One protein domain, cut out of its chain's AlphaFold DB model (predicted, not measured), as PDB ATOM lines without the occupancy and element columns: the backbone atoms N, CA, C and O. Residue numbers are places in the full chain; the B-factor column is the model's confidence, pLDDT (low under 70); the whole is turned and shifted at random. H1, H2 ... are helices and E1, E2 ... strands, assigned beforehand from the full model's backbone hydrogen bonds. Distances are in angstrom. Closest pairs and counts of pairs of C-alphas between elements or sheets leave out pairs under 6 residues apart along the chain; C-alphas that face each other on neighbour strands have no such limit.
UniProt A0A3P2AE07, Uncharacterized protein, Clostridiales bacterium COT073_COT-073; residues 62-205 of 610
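This is residues 62 to 205 of the 610 residues of an uncharacterized protein of Clostridiales bacterium COT073_COT-073 (UniProt A0A3P2AE07). A rod made of two antiparallel sheets set end to end: a large sheet E3 to E7, curled like part of a barrel, whose open side between edge strands E3 and E7 is covered by the long helix H2, and a smaller, strongly twisted sheet of E1, E2, E9 and E8. H3 crosses the large sheet near one end of the rod, while the short helices H1 and H4 sit by the smaller sheet. The printed part has 144 residues, with four named helices and nine named strands in the order H1 E1 E2 H2 E3 E4 E5 E6 H3 E7 H4 E8 E9; the class is mixed. The sheet orders are E3 E4 E5 E6 E7 and E1 E2 E9 E8. The whole is compact, with a radius of gyration of the C-alphas of 16.9 A and spans of 50 by 24 by 21 A.

H1, residues 62 to 65, is close but not clearly touching H2, residues 87 to 101; the closest C-alphas are those of Phe 64 and Asp 89, 7.1 A apart. E1, residues 75 to 77, and E2, residues 80 to 86, form a hairpin, with N 75 and O 82 2.9 A apart. E2 pairs also with E9, residues 201 to 205, where N 85 and O 202 are 2.8 A apart. H2 is on the large sheet; its closest C-alphas to E3, residues 105 to 111, are Asn 91 and Phe 110, 5.3 A apart, and to E7, residues 178 to 180, Leu 94 and Leu 178, 6.3 A apart. E3, E4 at 116 to 123, E5 at 126 to 138 and E6 at 142 to 151 form a meander, each strand the antiparallel neighbour of the one before. Their pairs within hydrogen-bond range include N 109 and O 118, 2.9 A, N 119 and O 130, 3.0 A, and N 133 and O 147, 2.8 A; E6 and E7 have N 144 and O 178, 3.0 A. H3, residues 160 to 170, is on the opposite face from H2 at a height over the sheet of 9.8 A, across the strands, at 68 degrees to E5 on the local plane. H4, residues 183 to 186, only grazes the smaller sheet. E8, residues 190 to 197, bends by 65 degrees at residue 193 and forms a hairpin with E9, with N 203 and O 196 2.8 A apart. Every O i to N i+4 pair is within hydrogen-bond range in H2 and 4 of 7 in H3; H1 and H4 are too short for such a pair.

H1 begins at C-alpha 62, (-23.449, -25.021, 12.271). E2 is 19.4 A long, H2 21.0 A, E3 16.8 A, E4 22.1 A, E5 35.9 A, E6 26.5 A, H3 14.7 A, E8 19.6 A and E9 12.6 A. E5 begins at C-alpha 126, (-40.809, -15.048, -14.299), and E9 ends at C-alpha 205, (-14.438, -39.747, 8.679).

The two C-alphas farthest apart, those of Ala 78 and Gly 125, are 54.4 A apart. The printed part has no cut, and no link is long. The mean pLDDT of the printed part is 77.9; 32 residues are under 70, among them residues 167 to 183.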
ATOM      1  N   ASN A  62     -23.955 -25.703  11.077       72.69
ATOM      2  CA  ASN A  62     -23.449 -25.021  12.271       72.69
ATOM      3  C   ASN A  62     -24.413 -25.105  13.461       72.69
ATOM      4  O   ASN A  62     -23.939 -25.112  14.590       72.69
ATOM      5  N   SER A  63     -25.733 -25.155  13.236       74.69
ATOM      6  CA  SER A  63     -26.700 -25.342  14.326       74.69
ATOM      7  C   SER A  63     -26.772 -26.790  14.795       74.69
ATOM      8  O   SER A  63     -26.921 -27.000  15.990       74.69
ATOM      9  N   PHE A  64     -26.588 -27.761  13.895       79.25
ATOM     10  CA  PHE A  64     -26.418 -29.167  14.271       79.25
ATOM     11  C   PHE A  64     -25.170 -29.346  15.151       79.25
ATOM     12  O   PHE A  64     -25.250 -29.880  16.245       79.25
ATOM     13  N   LEU A  65     -24.023 -28.799  14.739       75.69
ATOM     14  CA  LEU A  65     -22.774 -28.893  15.509       75.69
ATOM     15  C   LEU A  65     -22.762 -28.050  16.793       75.69
ATOM     16  O   LEU A  65     -21.960 -28.318  17.682       75.69
ATOM     17  N   ALA A  66     -23.592 -27.005  16.869       70.38
ATOM     18  CA  ALA A  66     -23.761 -26.195  18.075       70.38
ATOM     19  C   ALA A  66     -24.710 -26.836  19.095       70.38
ATOM     20  O   ALA A  66     -24.817 -26.329  20.212       70.38
ATOM     21  N   ASP A  67     -25.396 -27.922  18.734       72.25
ATOM     22  CA  ASP A  67     -26.111 -28.727  19.710       72.25
ATOM     23  C   ASP A  67     -25.079 -29.425  20.607       72.25
ATOM     24  O   ASP A  67     -24.184 -30.127  20.126       72.25
ATOM     25  N   ASN A  68     -25.160 -29.165  21.915       57.59
ATOM     26  CA  ASN A  68     -24.082 -29.402  22.887       57.59
ATOM     27  C   ASN A  68     -23.646 -30.874  23.005       57.59
ATOM     28  O   ASN A  68     -22.633 -31.154  23.644       57.59
ATOM     29  N   ASP A  69     -24.380 -31.800  22.392       67.94
ATOM     30  CA  ASP A  69     -24.134 -33.236  22.473       67.94
ATOM     31  C   ASP A  69     -23.682 -33.869  21.145       67.94
ATOM     32  O   ASP A  69     -23.244 -35.011  21.116       67.94
ATOM     33  N   VAL A  70     -23.711 -33.152  20.019       77.12
ATOM     34  CA  VAL A  70     -23.394 -33.768  18.715       77.12
ATOM     35  C   VAL A  70     -21.927 -34.188  18.614       77.12
ATOM     36  O   VAL A  70     -21.611 -35.257  18.096       77.12
ATOM     37  N   LEU A  71     -21.009 -33.387  19.158       76.19
ATOM     38  CA  LEU A  71     -19.584 -33.734  19.159       76.19
ATOM     39  C   LEU A  71     -19.226 -34.802  20.202       76.19
ATOM     40  O   LEU A  71     -18.167 -35.419  20.092       76.19
ATOM     41  N   SER A  72     -20.085 -35.036  21.199       69.69
ATOM     42  CA  SER A  72     -19.906 -36.121  22.173       69.69
ATOM     43  C   SER A  72     -20.271 -37.487  21.569       69.69
ATOM     44  O   SER A  72     -19.738 -38.512  21.991       69.69
ATOM     45  N   GLN A  73     -21.121 -37.494  20.534       73.50
ATOM     46  CA  GLN A  73     -21.579 -38.684  19.805       73.50
ATOM     47  C   GLN A  73     -20.569 -39.196  18.765       73.50
ATOM     48  O   GLN A  73     -20.825 -40.197  18.094       73.50
ATOM     49  N   VAL A  74     -19.414 -38.536  18.619       83.44
ATOM     50  CA  VAL A  74     -18.345 -38.987  17.722       83.44
ATOM     51  C   VAL A  74     -17.813 -40.336  18.199       83.44
ATOM     52  O   VAL A  74     -17.317 -40.478  19.316       83.44
ATOM     53  N   THR A  75     -17.885 -41.337  17.325       81.94
ATOM     54  CA  THR A  75     -17.406 -42.692  17.619       81.94
ATOM     55  C   THR A  75     -15.986 -42.889  17.100       81.94
ATOM     56  O   THR A  75     -15.563 -42.242  16.144       81.94
ATOM     57  N   VAL A  76     -15.227 -43.785  17.732       83.31
ATOM     58  CA  VAL A  76     -13.876 -44.153  17.285       83.31
ATOM     59  C   VAL A  76     -13.934 -45.537  16.652       83.31
ATOM     60  O   VAL A  76     -14.302 -46.509  17.314       83.31
ATOM     61  N   GLN A  77     -13.544 -45.648  15.382       80.06
ATOM     62  CA  GLN A  77     -13.503 -46.919  14.663       80.06
ATOM     63  C   GLN A  77     -12.229 -47.010  13.819       80.06
ATOM     64  O   GLN A  77     -11.941 -46.128  13.020       80.06
ATOM     65  N   ALA A  78     -11.466 -48.096  13.990       72.25
ATOM     66  CA  ALA A  78     -10.274 -48.408  13.190       72.25
ATOM     67  C   ALA A  78      -9.210 -47.285  13.100       72.25
ATOM     68  O   ALA A  78      -8.540 -47.159  12.080       72.25
ATOM     69  N   GLY A  79      -9.026 -46.497  14.167       74.62
ATOM     70  CA  GLY A  79      -8.037 -45.408  14.198       74.62
ATOM     71  C   GLY A  79      -8.527 -44.085  13.604       74.62
ATOM     72  O   GLY A  79      -7.728 -43.184  13.377       74.62
ATOM     73  N   GLU A  80      -9.831 -43.960  13.357       83.69
ATOM     74  CA  GLU A  80     -10.468 -42.745  12.854       83.69
ATOM     75  C   GLU A  80     -11.671 -42.376  13.728       83.69
ATOM     76  O   GLU A  80     -12.291 -43.230  14.372       83.69
ATOM     77  N   PHE A  81     -12.011 -41.092  13.736       87.62
ATOM     78  CA  PHE A  81     -13.254 -40.586  14.304       87.62
ATOM     79  C   PHE A  81     -14.356 -40.624  13.250       87.62
ATOM     80  O   PHE A  81     -14.124 -40.315  12.081       87.62
ATOM     81  N   GLN A  82     -15.567 -40.968  13.667       87.69
ATOM     82  CA  GLN A  82     -16.736 -41.013  12.805       87.69
ATOM     83  C   GLN A  82     -17.875 -40.194  13.397       87.69
ATOM     84  O   GLN A  82     -18.234 -40.361  14.565       87.69
ATOM     85  N   LEU A  83     -18.452 -39.329  12.564       86.62
ATOM     86  CA  LEU A  83     -19.635 -38.538  12.883       86.62
ATOM     87  C   LEU A  83     -20.721 -38.813  11.847       86.62
ATOM     88  O   LEU A  83     -20.483 -38.687  10.646       86.62
ATOM     89  N   GLU A  84     -21.916 -39.158  12.308       87.31
ATOM     90  CA  GLU A  84     -23.083 -39.299  11.444       87.31
ATOM     91  C   GLU A  84     -23.865 -37.988  11.411       87.31
ATOM     92  O   GLU A  84     -24.333 -37.495  12.434       87.31
ATOM     93  N   ILE A  85     -24.001 -37.419  10.217       85.25
ATOM     94  CA  ILE A  85     -24.774 -36.204   9.975       85.25
ATOM     95  C   ILE A  85     -26.067 -36.618   9.266       85.25
ATOM     96  O   ILE A  85     -25.997 -37.159   8.155       85.25
ATOM     97  N   PRO A  86     -27.253 -36.386   9.852       86.56
ATOM     98  CA  PRO A  86     -28.508 -36.761   9.214       86.56
ATOM     99  C   PRO A  86     -28.681 -36.078   7.850       86.56
ATOM    100  O   PRO A  86     -28.322 -34.913   7.659       86.56
ATOM    101  N   LEU A  87     -29.281 -36.782   6.880       85.12
ATOM    102  CA  LEU A  87     -29.497 -36.217   5.537       85.12
ATOM    103  C   LEU A  87     -30.377 -34.957   5.559       85.12
ATOM    104  O   LEU A  87     -30.255 -34.114   4.674       85.12
ATOM    105  N   SER A  88     -31.240 -34.805   6.567       84.06
ATOM    106  CA  SER A  88     -32.026 -33.587   6.789       84.06
ATOM    107  C   SER A  88     -31.151 -32.356   6.998       84.06
ATOM    108  O   SER A  88     -31.424 -31.323   6.391       84.06
ATOM    109  N   ASP A  89     -30.095 -32.472   7.801       83.12
ATOM    110  CA  ASP A  89     -29.187 -31.368   8.122       83.12
ATOM    111  C   ASP A  89     -28.271 -31.051   6.938       83.12
ATOM    112  O   ASP A  89     -28.036 -29.882   6.628       83.12
ATOM    113  N   ILE A  90     -27.846 -32.078   6.191       82.00
ATOM    114  CA  ILE A  90     -27.145 -31.892   4.912       82.00
ATOM    115  C   ILE A  90     -28.038 -31.139   3.920       82.00
ATOM    116  O   ILE A  90     -27.600 -30.154   3.332       82.00
ATOM    117  N   ASN A  91     -29.301 -31.551   3.752       84.62
ATOM    118  CA  ASN A  91     -30.240 -30.853   2.874       84.62
ATOM    119  C   ASN A  91     -30.376 -29.378   3.278       84.62
ATOM    120  O   ASN A  91     -30.299 -28.508   2.414       84.62
ATOM    121  N   GLN A  92     -30.546 -29.085   4.571       83.44
ATOM    122  CA  GLN A  92     -30.691 -27.711   5.058       83.44
ATOM    123  C   GLN A  92     -29.430 -26.859   4.853       83.44
ATOM    124  O   GLN A  92     -29.539 -25.704   4.440       83.44
ATOM    125  N   GLU A  93     -28.240 -27.419   5.068       81.38
ATOM    126  CA  GLU A  93     -26.978 -26.722   4.804       81.38
ATOM    127  C   GLU A  93     -26.809 -26.408   3.309       81.38
ATOM    128  O   GLU A  93     -26.469 -25.282   2.945       81.38
ATOM    129  N   LEU A  94     -27.142 -27.356   2.424       82.31
ATOM    130  CA  LEU A  94     -27.146 -27.124   0.976       82.31
ATOM    131  C   LEU A  94     -28.158 -26.038   0.575       82.31
ATOM    132  O   LEU A  94     -27.851 -25.188  -0.263       82.31
ATOM    133  N   ILE A  95     -29.347 -26.026   1.194       82.81
ATOM    134  CA  ILE A  95     -30.360 -24.983   0.981       82.81
ATOM    135  C   ILE A  95     -29.807 -23.615   1.367       82.81
ATOM    136  O   ILE A  95     -29.887 -22.669   0.582       82.81
ATOM    137  N   LYS A  96     -29.240 -23.515   2.571       80.44
ATOM    138  CA  LYS A  96     -28.678 -22.279   3.108       80.44
ATOM    139  C   LYS A  96     -27.594 -21.724   2.184       80.44
ATOM    140  O   LYS A  96     -27.707 -20.580   1.749       80.44
ATOM    141  N   GLN A  97     -26.605 -22.539   1.822       80.12
ATOM    142  CA  GLN A  97     -25.523 -22.108   0.934       80.12
ATOM    143  C   GLN A  97     -26.035 -21.683  -0.444       80.12
ATOM    144  O   GLN A  97     -25.537 -20.717  -1.020       80.12
ATOM    145  N   ALA A  98     -27.040 -22.380  -0.980       80.44
ATOM    146  CA  ALA A  98     -27.639 -22.014  -2.254       80.44
ATOM    147  C   ALA A  98     -28.333 -20.645  -2.201       80.44
ATOM    148  O   ALA A  98     -28.176 -19.856  -3.130       80.44
ATOM    149  N   LEU A  99     -29.064 -20.343  -1.122       79.75
ATOM    150  CA  LEU A  99     -29.707 -19.039  -0.919       79.75
ATOM    151  C   LEU A  99     -28.696 -17.911  -0.678       79.75
ATOM    152  O   LEU A  99     -28.924 -16.791  -1.124       79.75
ATOM    153  N   GLU A 100     -27.586 -18.193   0.010       78.56
ATOM    154  CA  GLU A 100     -26.516 -17.215   0.251       78.56
ATOM    155  C   GLU A 100     -25.738 -16.875  -1.027       78.56
ATOM    156  O   GLU A 100     -25.396 -15.714  -1.249       78.56
ATOM    157  N   LYS A 101     -25.482 -17.868  -1.890       77.50
ATOM    158  CA  LYS A 101     -24.765 -17.671  -3.160       77.50
ATOM    159  C   LYS A 101     -25.614 -16.993  -4.239       77.50
ATOM    160  O   LYS A 101     -25.058 -16.356  -5.130       77.50
ATOM    161  N   GLU A 102     -26.940 -17.126  -4.193       79.62
ATOM    162  CA  GLU A 102     -27.812 -16.777  -5.319       79.62
ATOM    163  C   GLU A 102     -28.993 -15.881  -4.939       79.62
ATOM    164  O   GLU A 102     -29.986 -16.322  -4.361       79.62
ATOM    165  N   SER A 103     -28.981 -14.637  -5.421       76.25
ATOM    166  CA  SER A 103     -30.100 -13.700  -5.238       76.25
ATOM    167  C   SER A 103     -31.352 -14.056  -6.048       76.25
ATOM    168  O   SER A 103     -32.438 -13.536  -5.791       76.25
ATOM    169  N   ASN A 104     -31.203 -14.895  -7.076       81.31
ATOM    170  CA  ASN A 104     -32.245 -15.158  -8.066       81.31
ATOM    171  C   ASN A 104     -33.079 -16.403  -7.741       81.31
ATOM    172  O   ASN A 104     -33.947 -16.766  -8.533       81.31
ATOM    173  N   ILE A 105     -32.843 -17.082  -6.616       83.88
ATOM    174  CA  ILE A 105     -33.640 -18.247  -6.220       83.88
ATOM    175  C   ILE A 105     -34.913 -17.782  -5.509       83.88
ATOM    176  O   ILE A 105     -34.871 -17.023  -4.548       83.88
ATOM    177  N   HIS A 106     -36.072 -18.244  -5.983       82.25
ATOM    178  CA  HIS A 106     -37.351 -17.986  -5.323       82.25
ATOM    179  C   HIS A 106     -37.607 -18.961  -4.174       82.25
ATOM    180  O   HIS A 106     -38.023 -18.552  -3.094       82.25
ATOM    181  N   ASN A 107     -37.396 -20.248  -4.436       83.38
ATOM    182  CA  ASN A 107     -37.424 -21.336  -3.467       83.38
ATOM    183  C   ASN A 107     -36.678 -22.545  -4.052       83.38
ATOM    184  O   ASN A 107     -36.509 -22.667  -5.274       83.38
ATOM    185  N   LEU A 108     -36.222 -23.432  -3.171       86.50
ATOM    186  CA  LEU A 108     -35.539 -24.651  -3.567       86.50
ATOM    187  C   LEU A 108     -35.716 -25.779  -2.549       86.50
ATOM    188  O   LEU A 108     -35.950 -25.535  -1.371       86.50
ATOM    189  N   GLU A 109     -35.553 -27.011  -3.001       87.25
ATOM    190  CA  GLU A 109     -35.529 -28.195  -2.152       87.25
ATOM    191  C   GLU A 109     -34.404 -29.121  -2.597       87.25
ATOM    192  O   GLU A 109     -34.243 -29.389  -3.791       87.25
ATOM    193  N   PHE A 110     -33.645 -29.613  -1.624       86.06
ATOM    194  CA  PHE A 110     -32.662 -30.667  -1.809       86.06
ATOM    195  C   PHE A 110     -33.215 -31.978  -1.249       86.06
ATOM    196  O   PHE A 110     -33.745 -32.009  -0.140       86.06
ATOM    197  N   ASP A 111     -33.082 -33.048  -2.029       85.56
ATOM    198  CA  ASP A 111     -33.320 -34.425  -1.613       85.56
ATOM    199  C   ASP A 111     -32.064 -35.240  -1.942       85.56
ATOM    200  O   ASP A 111     -31.916 -35.808  -3.031       85.56
ATOM    201  N   VAL A 112     -31.116 -35.224  -1.003       85.12
ATOM    202  CA  VAL A 112     -29.839 -35.946  -1.106       85.12
ATOM    203  C   VAL A 112     -30.047 -37.460  -1.208       85.12
ATOM    204  O   VAL A 112     -29.304 -38.120  -1.934       85.12
ATOM    205  N   LEU A 113     -31.084 -38.014  -0.568       85.12
ATOM    206  CA  LEU A 113     -31.412 -39.439  -0.670       85.12
ATOM    207  C   LEU A 113     -31.844 -39.807  -2.097       85.12
ATOM    208  O   LEU A 113     -31.376 -40.792  -2.662       85.12
ATOM    209  N   ALA A 114     -32.711 -38.995  -2.707       85.06
ATOM    210  CA  ALA A 114     -33.155 -39.207  -4.083       85.06
ATOM    211  C   ALA A 114     -32.156 -38.710  -5.147       85.06
ATOM    212  O   ALA A 114     -32.429 -38.864  -6.345       85.06
ATOM    213  N   GLY A 115     -31.046 -38.087  -4.736       85.62
ATOM    214  CA  GLY A 115     -30.031 -37.507  -5.616       85.62
ATOM    215  C   GLY A 115     -30.566 -36.368  -6.490       85.62
ATOM    216  O   GLY A 115     -30.215 -36.284  -7.672       85.62
ATOM    217  N   LYS A 116     -31.474 -35.530  -5.968       88.88
ATOM    218  CA  LYS A 116     -32.189 -34.503  -6.751       88.88
ATOM    219  C   LYS A 116     -32.292 -33.157  -6.039       88.88
ATOM    220  O   LYS A 116     -32.487 -33.092  -4.832       88.88
ATOM    221  N   ALA A 117     -32.226 -32.082  -6.822       87.38
ATOM    222  CA  ALA A 117     -32.505 -30.721  -6.372       87.38
ATOM    223  C   ALA A 117     -33.575 -30.084  -7.251       87.38
ATOM    224  O   ALA A 117     -33.509 -30.133  -8.480       87.38
ATOM    225  N   MET A 118     -34.559 -29.462  -6.616       88.31
ATOM    226  CA  MET A 118     -35.666 -28.771  -7.261       88.31
ATOM    227  C   MET A 118     -35.514 -27.282  -6.988       88.31
ATOM    228  O   MET A 118     -35.654 -26.859  -5.848       88.31
ATOM    229  N   VAL A 119     -35.219 -26.483  -8.013       86.94
ATOM    230  CA  VAL A 119     -34.967 -25.044  -7.854       86.94
ATOM    231  C   VAL A 119     -35.933 -24.261  -8.730       86.94
ATOM    232  O   VAL A 119     -36.023 -24.519  -9.931       86.94
ATOM    233  N   ASN A 120     -36.636 -23.281  -8.162       86.75
ATOM    234  CA  ASN A 120     -37.361 -22.289  -8.953       86.75
ATOM    235  C   ASN A 120     -36.595 -20.961  -8.916       86.75
ATOM    236  O   ASN A 120     -36.548 -20.285  -7.889       86.75
ATOM    237  N   TYR A 121     -36.029 -20.555 -10.048       85.38
ATOM    238  CA  TYR A 121     -35.396 -19.242 -10.185       85.38
ATOM    239  C   TYR A 121     -36.429 -18.168 -10.509       85.38
ATOM    240  O   TYR A 121     -37.411 -18.450 -11.189       85.38
ATOM    241  N   LYS A 122     -36.194 -16.925 -10.088       84.88
ATOM    242  CA  LYS A 122     -36.982 -15.741 -10.433       84.88
ATOM    243  C   LYS A 122     -36.142 -14.786 -11.273       84.88
ATOM    244  O   LYS A 122     -35.272 -14.093 -10.758       84.88
ATOM    245  N   VAL A 123     -36.450 -14.691 -12.563       78.62
ATOM    246  CA  VAL A 123     -35.760 -13.790 -13.498       78.62
ATOM    247  C   VAL A 123     -36.761 -12.795 -14.067       78.62
ATOM    248  O   VAL A 123     -37.712 -13.182 -14.742       78.62
ATOM    249  N   LYS A 124     -36.561 -11.497 -13.794       76.88
ATOM    250  CA  LYS A 124     -37.399 -10.393 -14.311       76.88
ATOM    251  C   LYS A 124     -38.917 -10.634 -14.156       76.88
ATOM    252  O   LYS A 124     -39.695 -10.301 -15.043       76.88
ATOM    253  N   GLY A 125     -39.328 -11.229 -13.033       72.50
ATOM    254  CA  GLY A 125     -40.733 -11.521 -12.718       72.50
ATOM    255  C   GLY A 125     -41.245 -12.895 -13.169       72.50
ATOM    256  O   GLY A 125     -42.371 -13.242 -12.823       72.50
ATOM    257  N   PHE A 126     -40.437 -13.697 -13.872       77.81
ATOM    258  CA  PHE A 126     -40.809 -15.048 -14.299       77.81
ATOM    259  C   PHE A 126     -40.141 -16.140 -13.465       77.81
ATOM    260  O   PHE A 126     -38.978 -15.993 -13.094       77.81
ATOM    261  N   TYR A 127     -40.858 -17.243 -13.224       83.31
ATOM    262  CA  TYR A 127     -40.311 -18.420 -12.556       83.31
ATOM    263  C   TYR A 127     -39.763 -19.423 -13.569       83.31
ATOM    264  O   TYR A 127     -40.452 -19.779 -14.524       83.31
ATOM    265  N   ILE A 128     -38.535 -19.886 -13.349       83.75
ATOM    266  CA  ILE A 128     -37.880 -20.916 -14.158       83.75
ATOM    267  C   ILE A 128     -37.615 -22.130 -13.250       83.75
ATOM    268  O   ILE A 128     -36.628 -22.125 -12.512       83.75
ATOM    269  N   PRO A 129     -38.495 -23.149 -13.269       85.69
ATOM    270  CA  PRO A 129     -38.286 -24.410 -12.556       85.69
ATOM    271  C   PRO A 129     -37.233 -25.284 -13.244       85.69
ATOM    272  O   PRO A 129     -37.415 -25.680 -14.400       85.69
ATOM    273  N   ILE A 130     -36.170 -25.649 -12.527       85.00
ATOM    274  CA  ILE A 130     -35.118 -26.560 -12.994       85.00
ATOM    275  C   ILE A 130     -34.950 -27.714 -12.002       85.00
ATOM    276  O   ILE A 130     -34.822 -27.502 -10.798       85.00
ATOM    277  N   LEU A 131     -34.950 -28.940 -12.530       86.12
ATOM    278  CA  LEU A 131     -34.590 -30.150 -11.801       86.12
ATOM    279  C   LEU A 131     -33.122 -30.483 -12.071       86.12
ATOM    280  O   LEU A 131     -32.734 -30.728 -13.221       86.12
ATOM    281  N   TYR A 132     -32.346 -30.555 -11.000       86.06
ATOM    282  CA  TYR A 132     -30.948 -30.952 -10.993       86.06
ATOM    283  C   TYR A 132     -30.782 -32.376 -10.455       86.06
ATOM    284  O   TYR A 132     -31.517 -32.812  -9.569       86.06
ATOM    285  N   GLN A 133     -29.793 -33.088 -10.988       85.94
ATOM    286  CA  GLN A 133     -29.178 -34.260 -10.377       85.94
ATOM    287  C   GLN A 133     -28.157 -33.782  -9.354       85.94
ATOM    288  O   GLN A 133     -27.362 -32.903  -9.687       85.94
ATOM    289  N   LEU A 134     -28.148 -34.375  -8.164       85.31
ATOM    290  CA  LEU A 134     -27.013 -34.269  -7.255       85.31
ATOM    291  C   LEU A 134     -26.051 -35.411  -7.547       85.31
ATOM    292  O   LEU A 134     -26.414 -36.581  -7.432       85.31
ATOM    293  N   GLU A 135     -24.829 -35.059  -7.916       81.38
ATOM    294  CA  GLU A 135     -23.724 -35.997  -8.060       81.38
ATOM    295  C   GLU A 135     -22.744 -35.744  -6.900       81.38
ATOM    296  O   GLU A 135     -22.140 -34.667  -6.844       81.38
ATOM    297  N   PRO A 136     -22.611 -36.679  -5.940       78.69
ATOM    298  CA  PRO A 136     -21.618 -36.558  -4.884       78.69
ATOM    299  C   PRO A 136     -20.218 -36.711  -5.480       78.69
ATOM    300  O   PRO A 136     -19.964 -37.619  -6.276       78.69
ATOM    301  N   LYS A 137     -19.300 -35.827  -5.092       74.94
ATOM    302  CA  LYS A 137     -17.894 -35.913  -5.480       74.94
ATOM    303  C   LYS A 137     -17.084 -36.460  -4.308       74.94
ATOM    304  O   LYS A 137     -17.138 -35.926  -3.203       74.94
ATOM    305  N   ALA A 138     -16.346 -37.537  -4.559       61.78
ATOM    306  CA  ALA A 138     -15.464 -38.143  -3.570       61.78
ATOM    307  C   ALA A 138     -14.194 -37.291  -3.403       61.78
ATOM    308  O   ALA A 138     -13.194 -37.535  -4.070       61.78
ATOM    309  N   ASP A 139     -14.270 -36.289  -2.531       66.12
ATOM    310  CA  ASP A 139     -13.154 -35.458  -2.069       66.12
ATOM    311  C   ASP A 139     -13.129 -35.442  -0.521       66.12
ATOM    312  O   ASP A 139     -14.012 -35.998   0.140       66.12
ATOM    313  N   SER A 140     -12.125 -34.792   0.080       60.44
ATOM    314  CA  SER A 140     -11.993 -34.618   1.541       60.44
ATOM    315  C   SER A 140     -13.104 -33.771   2.178       60.44
ATOM    316  O   SER A 140     -13.212 -33.702   3.402       60.44
ATOM    317  N   GLN A 141     -13.951 -33.137   1.367       69.56
ATOM    318  CA  GLN A 141     -15.112 -32.357   1.783       69.56
ATOM    319  C   GLN A 141     -16.384 -32.976   1.203       69.56
ATOM    320  O   GLN A 141     -16.361 -33.581   0.128       69.56
ATOM    321  N   ILE A 142     -17.512 -32.796   1.896       73.31
ATOM    322  CA  ILE A 142     -18.816 -33.196   1.363       73.31
ATOM    323  C   ILE A 142     -19.177 -32.201   0.259       73.31
ATOM    324  O   ILE A 142     -19.629 -31.090   0.541       73.31
ATOM    325  N   HIS A 143     -18.918 -32.586  -0.991       79.31
ATOM    326  CA  HIS A 143     -19.147 -31.759  -2.173       79.31
ATOM    327  C   HIS A 143     -20.218 -32.392  -3.058       79.31
ATOM    328  O   HIS A 143     -20.097 -33.546  -3.474       79.31
ATOM    329  N   TYR A 144     -21.260 -31.620  -3.363       81.69
ATOM    330  CA  TYR A 144     -22.315 -32.023  -4.293       81.69
ATOM    331  C   TYR A 144     -22.295 -31.138  -5.531       81.69
ATOM    332  O   TYR A 144     -22.422 -29.915  -5.435       81.69
ATOM    333  N   HIS A 145     -22.186 -31.763  -6.700       81.94
ATOM    334  CA  HIS A 145     -22.296 -31.098  -7.991       81.94
ATOM    335  C   HIS A 145     -23.737 -31.180  -8.505       81.94
ATOM    336  O   HIS A 145     -24.356 -32.248  -8.491       81.94
ATOM    337  N   LEU A 146     -24.279 -30.051  -8.969       82.50
ATOM    338  CA  LEU A 146     -25.635 -29.981  -9.507       82.50
ATOM    339  C   LEU A 146     -25.610 -30.028 -11.034       82.50
ATOM    340  O   LEU A 146     -25.188 -29.080 -11.696       82.50
ATOM    341  N   LYS A 147     -26.147 -31.106 -11.611       81.19
ATOM    342  CA  LYS A 147     -26.266 -31.272 -13.064       81.19
ATOM    343  C   LYS A 147     -27.712 -31.080 -13.526       81.19
ATOM    344  O   LYS A 147     -28.579 -31.854 -13.127       81.19
ATOM    345  N   PRO A 148     -28.025 -30.089 -14.369       80.38
ATOM    346  CA  PRO A 148     -29.397 -29.848 -14.809       80.38
ATOM    347  C   PRO A 148     -29.883 -30.991 -15.708       80.38
ATOM    348  O   PRO A 148     -29.208 -31.365 -16.666       80.38
ATOM    349  N   ILE A 149     -31.071 -31.530 -15.428       82.06
ATOM    350  CA  ILE A 149     -31.645 -32.645 -16.200       82.06
ATOM    351  C   ILE A 149     -32.929 -32.228 -16.917       82.06
ATOM    352  O   ILE A 149     -33.163 -32.632 -18.060       82.06
ATOM    353  N   ARG A 150     -33.807 -31.465 -16.246       83.44
ATOM    354  CA  ARG A 150     -35.153 -31.160 -16.758       83.44
ATOM    355  C   ARG A 150     -35.620 -29.751 -16.401       83.44
ATOM    356  O   ARG A 150     -35.249 -29.225 -15.356       83.44
ATOM    357  N   ILE A 151     -36.481 -29.178 -17.242       81.56
ATOM    358  CA  ILE A 151     -37.255 -27.963 -16.943       81.56
ATOM    359  C   ILE A 151     -38.698 -28.330 -16.600       81.56
ATOM    360  O   ILE A 151     -39.350 -29.090 -17.326       81.56
ATOM    361  N   GLY A 152     -39.205 -27.718 -15.529       74.19
ATOM    362  CA  GLY A 152     -40.583 -27.870 -15.072       74.19
ATOM    363  C   GLY A 152     -40.879 -29.213 -14.410       74.19
ATOM    364  O   GLY A 152     -40.265 -30.240 -14.702       74.19
ATOM    365  N   LYS A 153     -41.896 -29.223 -13.546       71.69
ATOM    366  CA  LYS A 153     -42.439 -30.419 -12.885       71.69
ATOM    367  C   LYS A 153     -42.866 -31.520 -13.864       71.69
ATOM    368  O   LYS A 153     -42.788 -32.698 -13.535       71.69
ATOM    369  N   VAL A 154     -43.293 -31.147 -15.074       67.94
ATOM    370  CA  VAL A 154     -43.721 -32.088 -16.133       67.94
ATOM    371  C   VAL A 154     -42.520 -32.762 -16.823       67.94
ATOM    372  O   VAL A 154     -42.676 -33.775 -17.497       67.94
ATOM    373  N   GLY A 155     -41.299 -32.265 -16.589       65.50
ATOM    374  CA  GLY A 155     -40.071 -32.988 -16.889       65.50
ATOM    375  C   GLY A 155     -39.621 -32.916 -18.345       65.50
ATOM    376  O   GLY A 155     -39.232 -33.943 -18.901       65.50
ATOM    377  N   LEU A 156     -39.631 -31.725 -18.953       74.25
ATOM    378  CA  LEU A 156     -39.049 -31.549 -20.283       74.25
ATOM    379  C   LEU A 156     -37.536 -31.812 -20.201       74.25
ATOM    380  O   LEU A 156     -36.868 -31.137 -19.414       74.25
ATOM    381  N   PRO A 157     -36.987 -32.779 -20.965       70.75
ATOM    382  CA  PRO A 157     -35.555 -33.041 -20.966       70.75
ATOM    383  C   PRO A 157     -34.826 -31.781 -21.406       70.75
ATOM    384  O   PRO A 157     -35.283 -31.090 -22.317       70.75
ATOM    385  N   LEU A 158     -33.710 -31.483 -20.748       68.44
ATOM    386  CA  LEU A 158     -32.934 -30.292 -21.025       68.44
ATOM    387  C   LEU A 158     -31.725 -30.625 -21.906       68.44
ATOM    388  O   LEU A 158     -30.747 -31.185 -21.412       68.44
ATOM    389  N   PRO A 159     -31.736 -30.283 -23.207       69.81
ATOM    390  CA  PRO A 159     -30.545 -30.423 -24.029       69.81
ATOM    391  C   PRO A 159     -29.449 -29.475 -23.526       69.81
ATOM    392  O   PRO A 159     -29.735 -28.317 -23.213       69.81
ATOM    393  N   GLY A 160     -28.187 -29.912 -23.524       67.19
ATOM    394  CA  GLY A 160     -27.062 -29.094 -23.041       67.19
ATOM    395  C   GLY A 160     -26.938 -27.725 -23.728       67.19
ATOM    396  O   GLY A 160     -26.592 -26.742 -23.079       67.19
ATOM    397  N   TRP A 161     -27.314 -27.622 -25.010       71.19
ATOM    398  CA  TRP A 161     -27.331 -26.354 -25.755       71.19
ATOM    399  C   TRP A 161     -28.404 -25.365 -25.269       71.19
ATOM    400  O   TRP A 161     -28.256 -24.156 -25.442       71.19
ATOM    401  N   LEU A 162     -29.505 -25.864 -24.701       68.31
ATOM    402  CA  LEU A 162     -30.573 -25.031 -24.155       68.31
ATOM    403  C   LEU A 162     -30.180 -24.529 -22.765       68.31
ATOM    404  O   LEU A 162     -30.392 -23.359 -22.459       68.31
ATOM    405  N   PHE A 163     -29.538 -25.379 -21.957       69.56
ATOM    406  CA  PHE A 163     -28.997 -24.963 -20.665       69.56
ATOM    407  C   PHE A 163     -27.899 -23.913 -20.812       69.56
ATOM    408  O   PHE A 163     -27.967 -22.892 -20.142       69.56
ATOM    409  N   SER A 164     -26.948 -24.089 -21.735       67.50
ATOM    410  CA  SER A 164     -25.873 -23.106 -21.947       67.50
ATOM    411  C   SER A 164     -26.384 -21.729 -22.388       67.50
ATOM    412  O   SER A 164     -25.711 -20.726 -22.177       67.50
ATOM    413  N   ARG A 165     -27.594 -21.650 -22.959       72.44
ATOM    414  CA  ARG A 165     -28.278 -20.380 -23.260       72.44
ATOM    415  C   ARG A 165     -29.074 -19.813 -22.086       72.44
ATOM    416  O   ARG A 165     -29.278 -18.604 -22.034       72.44
ATOM    417  N   LEU A 166     -29.526 -20.660 -21.165       70.12
ATOM    418  CA  LEU A 166     -30.236 -20.253 -19.951       70.12
ATOM    419  C   LEU A 166     -29.274 -19.869 -18.821       70.12
ATOM    420  O   LEU A 166     -29.564 -18.949 -18.069       70.12
ATOM    421  N   GLN A 167     -28.113 -20.514 -18.727       68.31
ATOM    422  CA  GLN A 167     -27.111 -20.294 -17.683       68.31
ATOM    423  C   GLN A 167     -26.679 -18.816 -17.548       68.31
ATOM    424  O   GLN A 167     -26.710 -18.310 -16.426       68.31
ATOM    425  N   PRO A 168     -26.401 -18.057 -18.634       67.69
ATOM    426  CA  PRO A 168     -26.079 -16.629 -18.538       67.69
ATOM    427  C   PRO A 168     -27.251 -15.765 -18.049       67.69
ATOM    428  O   PRO A 168     -27.041 -14.678 -17.522       67.69
ATOM    429  N   ILE A 169     -28.489 -16.231 -18.251       69.69
ATOM    430  CA  ILE A 169     -29.726 -15.545 -17.845       69.69
ATOM    431  C   ILE A 169     -30.041 -15.827 -16.370       69.69
ATOM    432  O   ILE A 169     -30.574 -14.963 -15.681       69.69
ATOM    433  N   LEU A 170     -29.713 -17.032 -15.899       68.31
ATOM    434  CA  LEU A 170     -29.884 -17.459 -14.511       68.31
ATOM    435  C   LEU A 170     -28.784 -16.893 -13.599       68.31
ATOM    436  O   LEU A 170     -29.055 -16.664 -12.423       68.31
ATOM    437  N   GLN A 171     -27.588 -16.640 -14.155       64.50
ATOM    438  CA  GLN A 171     -26.382 -16.175 -13.448       64.50
ATOM    439  C   GLN A 171     -26.000 -17.064 -12.256       64.50
ATOM    440  O   GLN A 171     -25.508 -16.569 -11.252       64.50
ATOM    441  N   THR A 172     -26.238 -18.374 -12.373       66.38
ATOM    442  CA  THR A 172     -26.115 -19.288 -11.238       66.38
ATOM    443  C   THR A 172     -24.741 -19.953 -11.146       66.38
ATOM    444  O   THR A 172     -24.283 -20.595 -12.089       66.38
ATOM    445  N   SER A 173     -24.122 -19.820  -9.977       66.38
ATOM    446  CA  SER A 173     -22.921 -20.505  -9.489       66.38
ATOM    447  C   SER A 173     -23.216 -21.889  -8.890       66.38
ATOM    448  O   SER A 173     -22.294 -22.643  -8.594       66.38
ATOM    449  N   LEU A 174     -24.489 -22.288  -8.751       68.94
ATOM    450  CA  LEU A 174     -24.874 -23.572  -8.137       68.94
ATOM    451  C   LEU A 174     -24.293 -24.799  -8.849       68.94
ATOM    452  O   LEU A 174     -24.065 -25.828  -8.216       68.94
ATOM    453  N   THR A 175     -24.029 -24.703 -10.152       61.97
ATOM    454  CA  THR A 175     -23.386 -25.778 -10.920       61.97
ATOM    455  C   THR A 175     -21.925 -25.998 -10.537       61.97
ATOM    456  O   THR A 175     -21.387 -27.051 -10.830       61.97
ATOM    457  N   GLU A 176     -21.270 -25.047  -9.867       64.44
ATOM    458  CA  GLU A 176     -19.891 -25.204  -9.373       64.44
ATOM    459  C   GLU A 176     -19.832 -26.078  -8.101       64.44
ATOM    460  O   GLU A 176     -18.775 -26.578  -7.711       64.44
ATOM    461  N   GLY A 177     -21.000 -26.336  -7.504       65.12
ATOM    462  CA  GLY A 177     -21.218 -27.243  -6.388       65.12
ATOM    463  C   GLY A 177     -21.280 -26.562  -5.019       65.12
ATOM    464  O   GLY A 177     -20.977 -25.375  -4.841       65.12
ATOM    465  N   LEU A 178     -21.740 -27.334  -4.040       61.38
ATOM    466  CA  LEU A 178     -21.963 -26.907  -2.658       61.38
ATOM    467  C   LEU A 178     -21.126 -27.762  -1.714       61.38
ATOM    468  O   LEU A 178     -21.056 -28.979  -1.897       61.38
ATOM    469  N   THR A 179     -20.499 -27.121  -0.731       69.69
ATOM    470  CA  THR A 179     -19.412 -27.713   0.049       69.69
ATOM    471  C   THR A 179     -19.703 -27.591   1.530       69.69
ATOM    472  O   THR A 179     -19.887 -26.489   2.037       69.69
ATOM    473  N   VAL A 180     -19.664 -28.700   2.258       64.88
ATOM    474  CA  VAL A 180     -19.584 -28.653   3.720       64.88
ATOM    475  C   VAL A 180     -18.128 -28.398   4.117       64.88
ATOM    476  O   VAL A 180     -17.261 -29.235   3.865       64.88
ATOM    477  N   ALA A 181     -17.847 -27.223   4.684       60.72
ATOM    478  CA  ALA A 181     -16.482 -26.777   4.951       60.72
ATOM    479  C   ALA A 181     -15.788 -27.625   6.033       60.72
ATOM    480  O   ALA A 181     -16.277 -27.771   7.151       60.72
ATOM    481  N   SER A 182     -14.593 -28.129   5.717       59.81
ATOM    482  CA  SER A 182     -13.713 -28.828   6.668       59.81
ATOM    483  C   SER A 182     -13.230 -27.926   7.816       59.81
ATOM    484  O   SER A 182     -12.930 -28.412   8.903       59.81
ATOM    485  N   GLU A 183     -13.195 -26.608   7.595       65.81
ATOM    486  CA  GLU A 183     -12.792 -25.588   8.579       65.81
ATOM    487  C   GLU A 183     -13.667 -25.603   9.843       65.81
ATOM    488  O   GLU A 183     -13.205 -25.283  10.938       65.81
ATOM    489  N   THR A 184     -14.923 -26.037   9.717       71.50
ATOM    490  CA  THR A 184     -15.868 -26.116  10.834       71.50
ATOM    491  C   THR A 184     -15.463 -27.157  11.883       71.50
ATOM    492  O   THR A 184     -15.834 -27.013  13.050       71.50
ATOM    493  N   PHE A 185     -14.687 -28.175  11.496       77.50
ATOM    494  CA  PHE A 185     -14.192 -29.236  12.383       77.50
ATOM    495  C   PHE A 185     -12.778 -28.954  12.902       77.50
ATOM    496  O   PHE A 185     -12.462 -29.316  14.037       77.50
ATOM    497  N   ALA A 186     -11.968 -28.223  12.127       78.31
ATOM    498  CA  ALA A 186     -10.607 -27.842  12.503       78.31
ATOM    499  C   ALA A 186     -10.559 -27.073  13.831       78.31
ATOM    500  O   ALA A 186      -9.701 -27.344  14.667       78.31
ATOM    501  N   ARG A 187     -11.546 -26.199  14.085       79.88
ATOM    502  CA  ARG A 187     -11.686 -25.463  15.359       79.88
ATOM    503  C   ARG A 187     -11.879 -26.350  16.596       79.88
ATOM    504  O   ARG A 187     -11.693 -25.876  17.706       79.88
ATOM    505  N   TYR A 188     -12.285 -27.605  16.405       81.25
ATOM    506  CA  TYR A 188     -12.446 -28.609  17.463       81.25
ATOM    507  C   TYR A 188     -11.310 -29.643  17.460       81.25
ATOM    508  O   TYR A 188     -11.362 -30.628  18.196       81.25
ATOM    509  N   GLY A 189     -10.281 -29.421  16.637       86.06
ATOM    510  CA  GLY A 189      -9.100 -30.268  16.511       86.06
ATOM    511  C   GLY A 189      -9.275 -31.511  15.647       86.06
ATOM    512  O   GLY A 189      -8.492 -32.451  15.774       86.06
ATOM    513  N   TRP A 190     -10.255 -31.506  14.741       86.81
ATOM    514  CA  TRP A 190     -10.445 -32.566  13.753       86.81
ATOM    515  C   TRP A 190     -10.204 -32.090  12.327       86.81
ATOM    516  O   TRP A 190     -10.544 -30.969  11.960       86.81
ATOM    517  N   GLU A 191      -9.677 -32.978  11.496       84.62
ATOM    518  CA  GLU A 191      -9.583 -32.794  10.051       84.62
ATOM    519  C   GLU A 191     -10.390 -33.883   9.338       84.62
ATOM    520  O   GLU A 191     -10.429 -35.032   9.773       84.62
ATOM    521  N   SER A 192     -11.081 -33.513   8.260       80.94
ATOM    522  CA  SER A 192     -11.879 -34.454   7.471       80.94
ATOM    523  C   SER A 192     -10.985 -35.236   6.511       80.94
ATOM    524  O   SER A 192     -10.340 -34.646   5.642       80.94
ATOM    525  N   ASN A 193     -11.007 -36.563   6.625       78.56
ATOM    526  CA  ASN A 193     -10.275 -37.483   5.747       78.56
ATOM    527  C   ASN A 193     -11.129 -38.002   4.594       78.56
ATOM    528  O   ASN A 193     -10.614 -38.559   3.625       78.56
ATOM    529  N   GLY A 194     -12.443 -37.833   4.695       79.56
ATOM    530  CA  GLY A 194     -13.392 -38.271   3.693       79.56
ATOM    531  C   GLY A 194     -14.759 -38.510   4.302       79.56
ATOM    532  O   GLY A 194     -14.987 -38.327   5.495       79.56
ATOM    533  N   TRP A 195     -15.686 -38.940   3.464       82.81
ATOM    534  CA  TRP A 195     -17.057 -39.185   3.874       82.81
ATOM    535  C   TRP A 195     -17.674 -40.296   3.031       82.81
ATOM    536  O   TRP A 195     -17.181 -40.632   1.953       82.81
ATOM    537  N   ASN A 196     -18.753 -40.876   3.538       84.06
ATOM    538  CA  ASN A 196     -19.582 -41.829   2.818       84.06
ATOM    539  C   ASN A 196     -21.063 -41.515   3.056       84.06
ATOM    540  O   ASN A 196     -21.430 -41.029   4.123       84.06
ATOM    541  N   GLN A 197     -21.920 -41.805   2.082       82.75
ATOM    542  CA  GLN A 197     -23.364 -41.641   2.221       82.75
ATOM    543  C   GLN A 197     -24.025 -42.992   2.499       82.75
ATOM    544  O   GLN A 197     -23.768 -43.975   1.809       82.75
ATOM    545  N   THR A 198     -24.906 -43.015   3.492       84.69
ATOM    546  CA  THR A 198     -25.823 -44.125   3.777       84.69
ATOM    547  C   THR A 198     -27.259 -43.712   3.441       84.69
ATOM    548  O   THR A 198     -27.520 -42.557   3.094       84.69
ATOM    549  N   ASP A 199     -28.208 -44.636   3.577       84.06
ATOM    550  CA  ASP A 199     -29.626 -44.368   3.305       84.06
ATOM    551  C   ASP A 199     -30.245 -43.331   4.264       84.06
ATOM    552  O   ASP A 199     -31.287 -42.748   3.962       84.06
ATOM    553  N   THR A 200     -29.621 -43.085   5.422       84.44
ATOM    554  CA  THR A 200     -30.173 -42.224   6.483       84.44
ATOM    555  C   THR A 200     -29.262 -41.070   6.896       84.44
ATOM    556  O   THR A 200     -29.760 -40.069   7.416       84.44
ATOM    557  N   ALA A 201     -27.952 -41.161   6.648       87.62
ATOM    558  CA  ALA A 201     -26.970 -40.167   7.083       87.62
ATOM    559  C   ALA A 201     -25.747 -40.079   6.157       87.62
ATOM    560  O   ALA A 201     -25.415 -41.023   5.435       87.62
ATOM    561  N   VAL A 202     -25.030 -38.959   6.226       85.56
ATOM    562  CA  VAL A 202     -23.647 -38.848   5.753       85.56
ATOM    563  C   VAL A 202     -22.715 -39.183   6.913       85.56
ATOM    564  O   VAL A 202     -22.719 -38.505   7.936       85.56
ATOM    565  N   GLN A 203     -21.902 -40.219   6.741       86.81
ATOM    566  CA  GLN A 203     -20.859 -40.604   7.678       86.81
ATOM    567  C   GLN A 203     -19.570 -39.863   7.320       86.81
ATOM    568  O   GLN A 203     -18.954 -40.125   6.284       86.81
ATOM    569  N   LEU A 204     -19.158 -38.938   8.176       84.75
ATOM    570  CA  LEU A 204     -17.908 -38.201   8.057       84.75
ATOM    571  C   LEU A 204     -16.793 -38.966   8.776       84.75
ATOM    572  O   LEU A 204     -16.963 -39.356   9.930       84.75
ATOM    573  N   LYS A 205     -15.654 -39.160   8.107       85.88
ATOM    574  CA  LYS A 205     -14.438 -39.747   8.679       85.88
ATOM    575  C   LYS A 205     -13.432 -38.645   8.969       85.88
ATOM    576  O   LYS A 205     -13.097 -37.864   8.078       85.88
TER     577      LYS A 205